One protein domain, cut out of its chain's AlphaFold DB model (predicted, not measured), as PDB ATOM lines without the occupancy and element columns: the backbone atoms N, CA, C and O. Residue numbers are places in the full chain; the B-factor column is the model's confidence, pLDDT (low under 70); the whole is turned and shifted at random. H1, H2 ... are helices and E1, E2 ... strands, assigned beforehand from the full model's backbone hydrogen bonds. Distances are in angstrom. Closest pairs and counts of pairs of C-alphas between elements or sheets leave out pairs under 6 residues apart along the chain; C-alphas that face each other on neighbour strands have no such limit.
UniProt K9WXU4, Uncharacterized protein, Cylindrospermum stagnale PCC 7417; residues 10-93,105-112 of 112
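What this domain is: This is residues 10 to 93 and 105 to 112 of the 112 residues of an uncharacterized protein of Cylindrospermum stagnale PCC 7417 (UniProt K9WXU4). A small, strongly twisted sheet of three strands, E2, E1 and E3, lies in the middle, with short helices round it: H1, H4 and H3 along one side, with H4 between the other two, and H2 away from them beyond E1 and E3. Much of the rest is loop, and residues 24 to 35 make a long arm that folds back on itself. The printed part has 92 residues, with four named helices and four named strands in the order E1 H1 E2 H2 E3 H3 E4 H4 along the chain, and the sheet E2, E1, E3 is antiparallel. The class is mixed, helices and strands, with 40 residues, under half, in named elements. The whole is compact, with a radius of gyration of the C-alphas of 12.6 A and spans of 35 by 26 by 25 A.

Where its parts are: Find C-alpha 10 at (11.604, 7.088, -48.980); from there strand E1, residues 10 to 13, runs 10.2 A. Next come helix H1, residues 18 to 23, 8.7 A, and strand E2, residues 36 to 40, 12.2 A. Helix H2, residues 51 to 56, is 8.8 A long. Strand E3, residues 66 to 70, covers 13.7 A and ends at C-alpha 70 (8.385, 2.760, -48.716). Helix H3, residues 71 to 76, is 8.6 A long, strand E4, residues 80 to 83, 10.2 A, and helix H4, residues 105 to 108, 5.5 A.

How they stand to each other: Look first at the inner strand E1. It is antiparallel to E3 at 165 degrees, with N 10 and O 69 within hydrogen-bond range at 2.8 A. It is antiparallel to E2 at 124 degrees, with N 11 and O 39 at 2.8 A. E2, H2 and E3 form a split strand-helix-strand unit, two strands of one sheet with a helix between them in the chain and E1 between them in the sheet, and its crossover is right-handed. H1, H2 and H4 each only graze the sheet; H3 is only just on it, with 5 pairs of C-alphas within 10 A, and only grazes it too. H1 and H4 touch, the closest C-alphas being those of Gln 18 and Ala 106 at 5.8 A. E4 pairs with no named strand. In H1, H2 and H3 every O i to N i+4 pair is within hydrogen-bond range; H4 is too short for one.

The domain as a whole: The C-alphas farthest apart, those of Ile 29 and Ala 52, are 37.3 A apart. Residues 94 to 104 are not printed, and C-alphas 93 and 105 stand 19.4 A apart across this cut. The link from H1 to E2, 12 residues, is long. Mean pLDDT of the printed part is 78.2; look for values under 70 at residues 42 to 65 and 86 to 91.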
ATOM      1  N   VAL A  10      10.274   6.754 -49.483       88.06
ATOM      2  CA  VAL A  10      11.604   7.088 -48.980       88.06
ATOM      3  C   VAL A  10      12.571   7.056 -50.147       88.06
ATOM      4  O   VAL A  10      12.600   6.084 -50.901       88.06
ATOM      5  N   ILE A  11      13.352   8.120 -50.292       86.50
ATOM      6  CA  ILE A  11      14.274   8.336 -51.399       86.50
ATOM      7  C   ILE A  11      15.675   8.504 -50.837       86.50
ATOM      8  O   ILE A  11      15.908   9.303 -49.926       86.50
ATOM      9  N   ARG A  12      16.618   7.771 -51.419       87.12
ATOM     10  CA  ARG A  12      18.045   7.914 -51.153       87.12
ATOM     11  C   ARG A  12      18.729   8.315 -52.449       87.12
ATOM     12  O   ARG A  12      18.630   7.611 -53.450       87.12
ATOM     13  N   GLY A  13      19.417   9.452 -52.427       81.06
ATOM     14  CA  GLY A  13      20.292   9.844 -53.529       81.06
ATOM     15  C   GLY A  13      21.561   8.993 -53.574       81.06
ATOM     16  O   GLY A  13      21.989   8.485 -52.542       81.06
ATOM     17  N   GLY A  14      22.193   8.883 -54.737       82.12
ATOM     18  CA  GLY A  14      23.404   8.086 -54.925       82.12
ATOM     19  C   GLY A  14      23.117   6.619 -55.256       82.12
ATOM     20  O   GLY A  14      21.995   6.126 -55.158       82.12
ATOM     21  N   ARG A  15      24.163   5.903 -55.680       87.56
ATOM     22  CA  ARG A  15      24.048   4.497 -56.088       87.56
ATOM     23  C   ARG A  15      23.564   3.628 -54.925       87.56
ATOM     24  O   ARG A  15      24.101   3.720 -53.823       87.56
ATOM     25  N   ILE A  16      22.612   2.742 -55.198       90.50
ATOM     26  CA  ILE A  16      22.058   1.817 -54.212       90.50
ATOM     27  C   ILE A  16      23.000   0.622 -54.084       90.50
ATOM     28  O   ILE A  16      23.043  -0.274 -54.922       90.50
ATOM     29  N   SER A  17      23.832   0.661 -53.046       92.19
ATOM     30  CA  SER A  17      24.758  -0.403 -52.663       92.19
ATOM     31  C   SER A  17      24.970  -0.385 -51.153       92.19
ATOM     32  O   SER A  17      24.781   0.650 -50.512       92.19
ATOM     33  N   GLN A  18      25.389  -1.519 -50.589       94.50
ATOM     34  CA  GLN A  18      25.686  -1.630 -49.156       94.50
ATOM     35  C   GLN A  18      26.705  -0.569 -48.719       94.50
ATOM     36  O   GLN A  18      26.440   0.181 -47.783       94.50
ATOM     37  N   ASP A  19      27.805  -0.437 -49.463       93.00
ATOM     38  CA  ASP A  19      28.871   0.526 -49.172       93.00
ATOM     39  C   ASP A  19      28.364   1.971 -49.141       93.00
ATOM     40  O   ASP A  19      28.750   2.745 -48.275       93.00
ATOM     41  N   ASN A  20      27.445   2.348 -50.034       90.62
ATOM     42  CA  ASN A  20      26.899   3.708 -50.052       90.62
ATOM     43  C   ASN A  20      25.894   3.979 -48.934       90.62
ATOM     44  O   ASN A  20      25.735   5.130 -48.517       90.62
ATOM     45  N   PHE A  21      25.211   2.945 -48.448       92.62
ATOM     46  CA  PHE A  21      24.419   3.063 -47.233       92.62
ATOM     47  C   PHE A  21      25.318   3.232 -46.009       92.62
ATOM     48  O   PHE A  21      25.041   4.109 -45.197       92.62
ATOM     49  N   ILE A  22      26.414   2.472 -45.922       93.56
ATOM     50  CA  ILE A  22      27.407   2.599 -44.845       93.56
ATOM     51  C   ILE A  22      28.045   3.991 -44.876       93.56
ATOM     52  O   ILE A  22      28.029   4.683 -43.870       93.56
ATOM     53  N   ASN A  23      28.510   4.452 -46.039       90.50
ATOM     54  CA  ASN A  23      29.103   5.784 -46.205       90.50
ATOM     55  C   ASN A  23      28.104   6.929 -45.965       90.50
ATOM     56  O   ASN A  23      28.504   8.068 -45.748       90.50
ATOM     57  N   GLY A  24      26.804   6.645 -46.066       86.94
ATOM     58  CA  GLY A  24      25.732   7.612 -45.851       86.94
ATOM     59  C   GLY A  24      25.278   7.750 -44.400       86.94
ATOM     60  O   GLY A  24      24.350   8.521 -44.168       86.94
ATOM     61  N   GLY A  25      25.869   6.997 -43.471       90.62
ATOM     62  CA  GLY A  25      25.523   7.004 -42.054       90.62
ATOM     63  C   GLY A  25      26.577   6.278 -41.219       90.62
ATOM     64  O   GLY A  25      27.770   6.342 -41.496       90.62
ATOM     65  N   THR A  26      26.135   5.587 -40.176       94.75
ATOM     66  CA  THR A  26      26.984   4.769 -39.297       94.75
ATOM     67  C   THR A  26      26.362   3.392 -39.080       94.75
ATOM     68  O   THR A  26      25.218   3.152 -39.467       94.75
ATOM     69  N   LEU A  27      27.114   2.468 -38.484       96.12
ATOM     70  CA  LEU A  27      26.604   1.163 -38.066       96.12
ATOM     71  C   LEU A  27      26.514   1.098 -36.543       96.12
ATOM     72  O   LEU A  27      27.411   1.567 -35.843       96.12
ATOM     73  N   ASP A  28      25.435   0.506 -36.037       94.44
ATOM     74  CA  ASP A  28      25.318   0.134 -34.630       94.44
ATOM     75  C   ASP A  28      26.075  -1.175 -34.316       94.44
ATOM     76  O   ASP A  28      26.649  -1.824 -35.195       94.44
ATOM     77  N   ILE A  29      26.043  -1.598 -33.046       95.31
ATOM     78  CA  ILE A  29      26.692  -2.835 -32.575       95.31
ATOM     79  C   ILE A  29      26.164  -4.113 -33.257       95.31
ATOM     80  O   ILE A  29      26.829  -5.144 -33.242       95.31
ATOM     81  N   ASN A  30      24.983  -4.051 -33.879       95.69
ATOM     82  CA  ASN A  30      24.340  -5.155 -34.585       95.69
ATOM     83  C   ASN A  30      24.491  -5.039 -36.116       95.69
ATOM     84  O   ASN A  30      23.779  -5.729 -36.851       95.69
ATOM     85  N   ASN A  31      25.392  -4.180 -36.610       95.44
ATOM     86  CA  ASN A  31      25.597  -3.889 -38.034       95.44
ATOM     87  C   ASN A  31      24.340  -3.364 -38.749       95.44
ATOM     88  O   ASN A  31      24.126  -3.615 -39.942       95.44
ATOM     89  N   ARG A  32      23.486  -2.632 -38.031       97.06
ATOM     90  CA  ARG A  32      22.320  -1.954 -38.602       97.06
ATOM     91  C   ARG A  32      22.666  -0.491 -38.827       97.06
ATOM     92  O   ARG A  32      23.369   0.127 -38.033       97.06
ATOM     93  N   LEU A  33      22.174   0.051 -39.932       96.50
ATOM     94  CA  LEU A  33      22.357   1.445 -40.300       96.50
ATOM     95  C   LEU A  33      21.785   2.355 -39.221       96.50
ATOM     96  O   LEU A  33      20.688   2.123 -38.715       96.50
ATOM     97  N   ASN A  34      22.508   3.422 -38.935       94.62
ATOM     98  CA  ASN A  34      22.078   4.508 -38.086       94.62
ATOM     99  C   ASN A  34      22.403   5.839 -38.766       94.62
ATOM    100  O   ASN A  34      23.401   5.960 -39.476       94.62
ATOM    101  N   ASP A  35      21.546   6.824 -38.533       92.06
ATOM    102  CA  ASP A  35      21.696   8.191 -39.030       92.06
ATOM    103  C   ASP A  35      21.911   8.317 -40.552       92.06
ATOM    104  O   ASP A  35      22.713   9.117 -41.028       92.06
ATOM    105  N   VAL A  36      21.197   7.509 -41.347       91.81
ATOM    106  CA  VAL A  36      21.291   7.601 -42.810       91.81
ATOM    107  C   VAL A  36      20.362   8.691 -43.323       91.81
ATOM    108  O   VAL A  36      19.139   8.597 -43.184       91.81
ATOM    109  N   SER A  37      20.944   9.699 -43.974       88.44
ATOM    110  CA  SER A  37      20.184  10.783 -44.597       88.44
ATOM    111  C   SER A  37      19.382  10.270 -45.793       88.44
ATOM    112  O   SER A  37      19.918   9.722 -46.765       88.44
ATOM    113  N   VAL A  38      18.070  10.454 -45.710       88.12
ATOM    114  CA  VAL A  38      17.113  10.165 -46.772       88.12
ATOM    115  C   VAL A  38      16.137  11.324 -46.874       88.12
ATOM    116  O   VAL A  38      16.125  12.267 -46.084       88.12
ATOM    117  N   GLN A  39      15.281  11.251 -47.871       85.62
ATOM    118  CA  GLN A  39      14.161  12.152 -47.992       85.62
ATOM    119  C   GLN A  39      12.875  11.328 -47.999       85.62
ATOM    120  O   GLN A  39      12.873  10.224 -48.547       85.62
ATOM    121  N   CYS A  40      11.791  11.810 -47.396       81.62
ATOM    122  CA  CYS A  40      10.542  11.050 -47.365       81.62
ATOM    123  C   CYS A  40       9.281  11.893 -47.582       81.62
ATOM    124  O   CYS A  40       9.240  13.082 -47.269       81.62
ATOM    125  N   SER A  41       8.246  11.282 -48.164       77.75
ATOM    126  CA  SER A  41       6.944  11.929 -48.358       77.75
ATOM    127  C   SER A  41       6.130  11.917 -47.060       77.75
ATOM    128  O   SER A  41       6.256  10.990 -46.270       77.75
ATOM    129  N   GLY A  42       5.244  12.889 -46.839       65.31
ATOM    130  CA  GLY A  42       4.411  12.916 -45.625       65.31
ATOM    131  C   GLY A  42       4.947  13.778 -44.478       65.31
ATOM    132  O   GLY A  42       4.385  13.748 -43.386       65.31
ATOM    133  N   THR A  43       5.971  14.602 -44.717       57.59
ATOM    134  CA  THR A  43       6.151  15.835 -43.937       57.59
ATOM    135  C   THR A  43       5.091  16.858 -44.368       57.59
ATOM    136  O   THR A  43       4.537  16.778 -45.468       57.59
ATOM    137  N   THR A  44       4.801  17.848 -43.520       51.91
ATOM    138  CA  THR A  44       3.844  18.944 -43.781       51.91
ATOM    139  C   THR A  44       4.079  19.685 -45.105       51.91
ATOM    140  O   THR A  44       3.172  20.368 -45.574       51.91
ATOM    141  N   ALA A  45       5.257  19.539 -45.720       48.84
ATOM    142  CA  ALA A  45       5.642  20.216 -46.949       48.84
ATOM    143  C   ALA A  45       5.313  19.450 -48.244       48.84
ATOM    144  O   ALA A  45       5.170  20.093 -49.281       48.84
ATOM    145  N   VAL A  46       5.174  18.115 -48.231       46.41
ATOM    146  CA  VAL A  46       4.928  17.352 -49.471       46.41
ATOM    147  C   VAL A  46       3.908  16.237 -49.255       46.41
ATOM    148  O   VAL A  46       4.230  15.101 -48.891       46.41
ATOM    149  N   LYS A  47       2.646  16.570 -49.550       47.12
ATOM    150  CA  LYS A  47       1.609  15.592 -49.891       47.12
ATOM    151  C   LYS A  47       1.817  15.178 -51.351       47.12
ATOM    152  O   LYS A  47       1.878  16.041 -52.218       47.12
ATOM    153  N   ASN A  48       1.875  13.871 -51.606       47.47
ATOM    154  CA  ASN A  48       1.962  13.249 -52.936       47.47
ATOM    155  C   ASN A  48       3.328  13.375 -53.631       47.47
ATOM    156  O   ASN A  48       3.484  14.092 -54.614       47.47
ATOM    157  N   VAL A  49       4.309  12.598 -53.169       50.72
ATOM    158  CA  VAL A  49       5.443  12.222 -54.024       50.72
ATOM    159  C   VAL A  49       4.983  11.015 -54.837       50.72
ATOM    160  O   VAL A  49       4.689   9.973 -54.259       50.72
ATOM    161  N   ASN A  50       4.864  11.142 -56.156       52.44
ATOM    162  CA  ASN A  50       4.778   9.977 -57.041       52.44
ATOM    163  C   ASN A  50       6.176   9.692 -57.621       52.44
ATOM    164  O   ASN A  50       7.071  10.528 -57.513       52.44
ATOM    165  N   ILE A  51       6.382   8.530 -58.251       51.03
ATOM    166  CA  ILE A  51       7.668   8.172 -58.889       51.03
ATOM    167  C   ILE A  51       8.156   9.248 -59.884       51.03
ATOM    168  O   ILE A  51       9.357   9.483 -59.989       51.03
ATOM    169  N   ALA A  52       7.258   9.970 -60.561       49.94
ATOM    170  CA  ALA A  52       7.643  11.071 -61.447       49.94
ATOM    171  C   ALA A  52       8.185  12.289 -60.670       49.94
ATOM    172  O   ALA A  52       9.127  12.939 -61.115       49.94
ATOM    173  N   THR A  53       7.675  12.560 -59.467       55.56
ATOM    174  CA  THR A  53       8.234  13.544 -58.532       55.56
ATOM    175  C   THR A  53       9.602  13.110 -57.999       55.56
ATOM    176  O   THR A  53      10.441  13.972 -57.779       55.56
ATOM    177  N   ILE A  54       9.876  11.802 -57.865       53.69
ATOM    178  CA  ILE A  54      11.212  11.262 -57.517       53.69
ATOM    179  C   ILE A  54      12.237  11.614 -58.604       53.69
ATOM    180  O   ILE A  54      13.342  12.048 -58.292       53.69
ATOM    181  N   ALA A  55      11.853  11.498 -59.880       49.31
ATOM    182  CA  ALA A  55      12.693  11.902 -61.010       49.31
ATOM    183  C   ALA A  55      12.888  13.429 -61.098       49.31
ATOM    184  O   ALA A  55      13.923  13.890 -61.577       49.31
ATOM    185  N   LEU A  56      11.918  14.215 -60.613       48.22
ATOM    186  CA  LEU A  56      11.987  15.682 -60.526       48.22
ATOM    187  C   LEU A  56      12.675  16.183 -59.245       48.22
ATOM    188  O   LEU A  56      13.134  17.320 -59.204       48.22
ATOM    189  N   TRP A  57      12.828  15.332 -58.228       52.97
ATOM    190  CA  TRP A  57      13.588  15.589 -56.997       52.97
ATOM    191  C   TRP A  57      15.110  15.619 -57.196       52.97
ATOM    192  O   TRP A  57      15.871  15.645 -56.230       52.97
ATOM    193  N   ARG A  58      15.551  15.745 -58.451       48.25
ATOM    194  CA  ARG A  58      16.881  16.189 -58.895       48.25
ATOM    195  C   ARG A  58      17.210  17.644 -58.483       48.25
ATOM    196  O   ARG A  58      17.863  18.366 -59.230       48.25
ATOM    197  N   GLY A  59      16.749  18.082 -57.307       52.41
ATOM    198  CA  GLY A  59      17.337  19.195 -56.551       52.41
ATOM    199  C   GLY A  59      18.736  18.807 -56.042       52.41
ATOM    200  O   GLY A  59      19.385  18.008 -56.702       52.41
ATOM    201  N   PRO A  60      19.243  19.276 -54.884       45.62
ATOM    202  CA  PRO A  60      20.668  19.188 -54.512       45.62
ATOM    203  C   PRO A  60      21.224  17.763 -54.298       45.62
ATOM    204  O   PRO A  60      22.336  17.617 -53.807       45.62
ATOM    205  N   ILE A  61      20.481  16.709 -54.652       50.53
ATOM    206  CA  ILE A  61      21.016  15.370 -54.883       50.53
ATOM    207  C   ILE A  61      21.895  15.457 -56.145       50.53
ATOM    208  O   ILE A  61      21.352  15.575 -57.248       50.53
ATOM    209  N   PRO A  62      23.236  15.428 -56.021       47.16
ATOM    210  CA  PRO A  62      24.131  15.532 -57.169       47.16
ATOM    211  C   PRO A  62      23.774  14.427 -58.158       47.16
ATOM    212  O   PRO A  62      23.589  13.292 -57.726       47.16
ATOM    213  N   ALA A  63      23.632  14.785 -59.437       50.31
ATOM    214  CA  ALA A  63      23.101  13.988 -60.547       50.31
ATOM    215  C   ALA A  63      23.607  12.531 -60.603       50.31
ATOM    216  O   ALA A  63      24.472  12.171 -61.398       50.31
ATOM    217  N   GLY A  64      23.035  11.684 -59.759       58.94
ATOM    218  CA  GLY A  64      23.396  10.290 -59.584       58.94
ATOM    219  C   GLY A  64      22.146   9.425 -59.491       58.94
ATOM    220  O   GLY A  64      21.030   9.954 -59.488       58.94
ATOM    221  N   PRO A  65      22.322   8.098 -59.424       61.94
ATOM    222  CA  PRO A  65      21.201   7.179 -59.301       61.94
ATOM    223  C   PRO A  65      20.356   7.543 -58.085       61.94
ATOM    224  O   PRO A  65      20.889   8.027 -57.083       61.94
ATOM    225  N   VAL A  66      19.052   7.310 -58.165       78.25
ATOM    226  CA  VAL A  66      18.154   7.491 -57.021       78.25
ATOM    227  C   VAL A  66      17.514   6.160 -56.686       78.25
ATOM    228  O   VAL A  66      17.024   5.456 -57.562       78.25
ATOM    229  N   GLY A  67      17.529   5.791 -55.409       86.06
ATOM    230  CA  GLY A  67      16.762   4.657 -54.918       86.06
ATOM    231  C   GLY A  67      15.469   5.119 -54.283       86.06
ATOM    232  O   GLY A  67      15.484   6.077 -53.508       86.06
ATOM    233  N   ALA A  68      14.382   4.392 -54.528       87.19
ATOM    234  CA  ALA A  68      13.123   4.600 -53.826       87.19
ATOM    235  C   ALA A  68      12.600   3.317 -53.170       87.19
ATOM    236  O   ALA A  68      12.733   2.215 -53.703       87.19
ATOM    237  N   THR A  69      11.962   3.475 -52.013       91.81
ATOM    238  CA  THR A  69      11.208   2.425 -51.321       91.81
ATOM    239  C   THR A  69      10.059   3.038 -50.514       91.81
ATOM    240  O   THR A  69       9.768   4.225 -50.660       91.81
ATOM    241  N   THR A  70       9.389   2.255 -49.667       91.12
ATOM    242  CA  THR A  70       8.385   2.760 -48.716       91.12
ATOM    243  C   THR A  70       8.794   2.507 -47.271       91.12
ATOM    244  O   THR A  70       9.514   1.550 -46.971       91.12
ATOM    245  N   VAL A  71       8.287   3.329 -46.350       91.50
ATOM    246  CA  VAL A  71       8.492   3.139 -44.903       91.50
ATOM    247  C   VAL A  71       8.004   1.767 -44.450       91.50
ATOM    248  O   VAL A  71       8.697   1.102 -43.683       91.50
ATOM    249  N   LYS A  72       6.878   1.286 -44.990       93.19
ATOM    250  CA  LYS A  72       6.379  -0.067 -44.723       93.19
ATOM    251  C   LYS A  72       7.423  -1.147 -45.022       93.19
ATOM    252  O   LYS A  72       7.638  -2.023 -44.189       93.19
ATOM    253  N   LYS A  73       8.096  -1.089 -46.179       95.25
ATOM    254  CA  LYS A  73       9.140  -2.068 -46.546       95.25
ATOM    255  C   LYS A  73      10.348  -1.987 -45.612       95.25
ATOM    256  O   LYS A  73      10.885  -3.017 -45.213       95.25
ATOM    257  N   ILE A  74      10.743  -0.776 -45.220       96.06
ATOM    258  CA  ILE A  74      11.825  -0.559 -44.250       96.06
ATOM    259  C   ILE A  74      11.464  -1.176 -42.890       96.06
ATOM    260  O   ILE A  74      12.269  -1.909 -42.313       96.06
ATOM    261  N   ARG A  75      10.235  -0.952 -42.409       95.69
ATOM    262  CA  ARG A  75       9.728  -1.522 -41.149       95.69
ATOM    263  C   ARG A  75       9.619  -3.038 -41.180       95.69
ATOM    264  O   ARG A  75       9.973  -3.685 -40.202       95.69
ATOM    265  N   GLN A  76       9.229  -3.623 -42.311       96.50
ATOM    266  CA  GLN A  76       9.225  -5.080 -42.498       96.50
ATOM    267  C   GLN A  76      10.620  -5.708 -42.361       96.50
ATOM    268  O   GLN A  76      10.730  -6.866 -41.970       96.50
ATOM    269  N   LYS A  77      11.687  -4.949 -42.637       96.25
ATOM    270  CA  LYS A  77      13.086  -5.360 -42.418       96.25
ATOM    271  C   LYS A  77      13.622  -4.977 -41.026       96.25
ATOM    272  O   LYS A  77      14.810  -5.141 -40.746       96.25
ATOM    273  N   GLY A  78      12.758  -4.470 -40.143       94.62
ATOM    274  CA  GLY A  78      13.088  -4.057 -38.776       94.62
ATOM    275  C   GLY A  78      13.703  -2.660 -38.655       94.62
ATOM    276  O   GLY A  78      14.199  -2.323 -37.585       94.62
ATOM    277  N   GLY A  79      13.706  -1.867 -39.732       95.44
ATOM    278  CA  GLY A  79      14.149  -0.473 -39.707       95.44
ATOM    279  C   GLY A  79      13.020   0.511 -39.423       95.44
ATOM    280  O   GLY A  79      11.856   0.144 -39.276       95.44
ATOM    281  N   ASN A  80      13.348   1.798 -39.386       94.88
ATOM    282  CA  ASN A  80      12.359   2.860 -39.280       94.88
ATOM    283  C   ASN A  80      12.885   4.164 -39.893       94.88
ATOM    284  O   ASN A  80      14.079   4.319 -40.155       94.88
ATOM    285  N   VAL A  81      11.965   5.095 -40.129       92.25
ATOM    286  CA  VAL A  81      12.252   6.421 -40.670       92.25
ATOM    287  C   VAL A  81      11.605   7.467 -39.774       92.25
ATOM    288  O   VAL A  81      10.393   7.430 -39.529       92.25
ATOM    289  N   ILE A  82      12.416   8.402 -39.288       90.38
ATOM    290  CA  ILE A  82      11.952   9.561 -38.519       90.38
ATOM    291  C   ILE A  82      12.006  10.809 -39.379       90.38
ATOM    292  O   ILE A  82      12.929  10.988 -40.171       90.38
ATOM    293  N   LEU A  83      11.023  11.684 -39.200       86.38
ATOM    294  CA  LEU A  83      11.044  12.997 -39.826       86.38
ATOM    295  C   LEU A  83      12.107  13.848 -39.122       86.38
ATOM    296  O   LEU A  83      12.087  13.975 -37.894       86.38
ATOM    297  N   SER A  84      13.021  14.429 -39.891       83.62
ATOM    298  CA  SER A  84      14.107  15.279 -39.388       83.62
ATOM    299  C   SER A  84      14.311  16.505 -40.294       83.62
ATOM    300  O   SER A  84      15.433  16.768 -40.734       83.62
ATOM    301  N   PRO A  85      13.237  17.269 -40.598       72.69
ATOM    302  CA  PRO A  85      13.297  18.394 -41.526       72.69
ATOM    303  C   PRO A  85      14.295  19.456 -41.048       72.69
ATOM    304  O   PRO A  85      14.358  19.772 -39.862       72.69
ATOM    305  N   GLY A  86      15.068  20.020 -41.978       63.56
ATOM    306  CA  GLY A  86      16.022  21.102 -41.696       63.56
ATOM    307  C   GLY A  86      17.298  20.695 -40.948       63.56
ATOM    308  O   GLY A  86      18.200  21.521 -40.815       63.56
ATOM    309  N   VAL A  87      17.430  19.439 -40.507       63.41
ATOM    310  CA  VAL A  87      18.669  18.936 -39.895       63.41
ATOM    311  C   VAL A  87      19.759  18.822 -40.964       63.41
ATOM    312  O   VAL A  87      19.502  18.349 -42.070       63.41
ATOM    313  N   GLY A  88      20.970  19.302 -40.659       59.34
ATOM    314  CA  GLY A  88      22.141  19.180 -41.541       59.34
ATOM    315  C   GLY A  88      22.004  19.855 -42.915       59.34
ATOM    316  O   GLY A  88      22.734  19.503 -43.834       59.34
ATOM    317  N   GLY A  89      21.054  20.785 -43.087       63.81
ATOM    318  CA  GLY A  89      20.756  21.404 -44.385       63.81
ATOM    319  C   GLY A  89      19.849  20.571 -45.306       63.81
ATOM    320  O   GLY A  89      19.661  20.938 -46.463       63.81
ATOM    321  N   GLY A  90      19.241  19.484 -44.811       61.91
ATOM    322  CA  GLY A  90      18.502  18.489 -45.607       61.91
ATOM    323  C   GLY A  90      17.173  18.933 -46.241       61.91
ATOM    324  O   GLY A  90      16.503  18.131 -46.891       61.91
ATOM    325  N   GLY A  91      16.767  20.192 -46.095       68.88
ATOM    326  CA  GLY A  91      15.496  20.687 -46.624       68.88
ATOM    327  C   GLY A  91      14.258  20.169 -45.867       68.88
ATOM    328  O   GLY A  91      14.369  19.461 -44.862       68.88
ATOM    329  N   PRO A  92      13.049  20.548 -46.315       74.19
ATOM    330  CA  PRO A  92      11.798  20.321 -45.579       74.19
ATOM    331  C   PRO A  92      11.294  18.868 -45.598       74.19
ATOM    332  O   PRO A  92      10.364  18.530 -44.867       74.19
ATOM    333  N   ASN A  93      11.896  18.006 -46.420       78.00
ATOM    334  CA  ASN A  93      11.509  16.598 -46.556       78.00
ATOM    335  C   ASN A  93      12.568  15.639 -46.016       78.00
ATOM    336  O   ASN A  93      12.466  14.430 -46.224       78.00
ATOM    337  N   ALA A 105      18.704  -2.824 -46.964       95.06
ATOM    338  CA  ALA A 105      18.486  -1.522 -47.585       95.06
ATOM    339  C   ALA A 105      18.776  -1.559 -49.095       95.06
ATOM    340  O   ALA A 105      17.954  -1.112 -49.892       95.06
ATOM    341  N   ALA A 106      19.901  -2.151 -49.507       94.38
ATOM    342  CA  ALA A 106      20.237  -2.309 -50.920       94.38
ATOM    343  C   ALA A 106      19.255  -3.221 -51.683       94.38
ATOM    344  O   ALA A 106      19.085  -3.053 -52.885       94.38
ATOM    345  N   GLU A 107      18.602  -4.162 -50.998       95.81
ATOM    346  CA  GLU A 107      17.603  -5.060 -51.587       95.81
ATOM    347  C   GLU A 107      16.246  -4.370 -51.809       95.81
ATOM    348  O   GLU A 107      15.615  -4.556 -52.849       95.81
ATOM    349  N   ILE A 108      15.766  -3.583 -50.838       94.69
ATOM    350  CA  ILE A 108      14.399  -3.030 -50.878       94.69
ATOM    351  C   ILE A 108      14.286  -1.688 -51.607       94.69
ATOM    352  O   ILE A 108      13.162  -1.254 -51.891       94.69
ATOM    353  N   PHE A 109      15.408  -1.008 -51.855       91.62
ATOM    354  CA  PHE A 109      15.450   0.219 -52.646       91.62
ATOM    355  C   PHE A 109      15.564  -0.126 -54.131       91.62
ATOM    356  O   PHE A 109      16.540  -0.720 -54.579       91.62
ATOM    357  N   THR A 110      14.574   0.292 -54.916       87.69
ATOM    358  CA  THR A 110      14.621   0.182 -56.377       87.69
ATOM    359  C   THR A 110      15.391   1.368 -56.941       87.69
ATOM    360  O   THR A 110      15.024   2.508 -56.664       87.69
ATOM    361  N   GLN A 111      16.456   1.100 -57.701       84.31
ATOM    362  CA  GLN A 111      17.298   2.125 -58.321       84.31
ATOM    363  C   GLN A 111      16.727   2.577 -59.676       84.31
ATOM    364  O   GLN A 111      16.320   1.737 -60.479       84.31
ATOM    365  N   TYR A 112      16.755   3.890 -59.920       73.50
ATOM    366  CA  TYR A 112      16.356   4.571 -61.158       73.50
ATOM    367  C   TYR A 112      17.496   5.428 -61.716       73.50
ATOM    368  O   TYR A 112      18.362   5.872 -60.916       73.50
TER     369      TYR A 112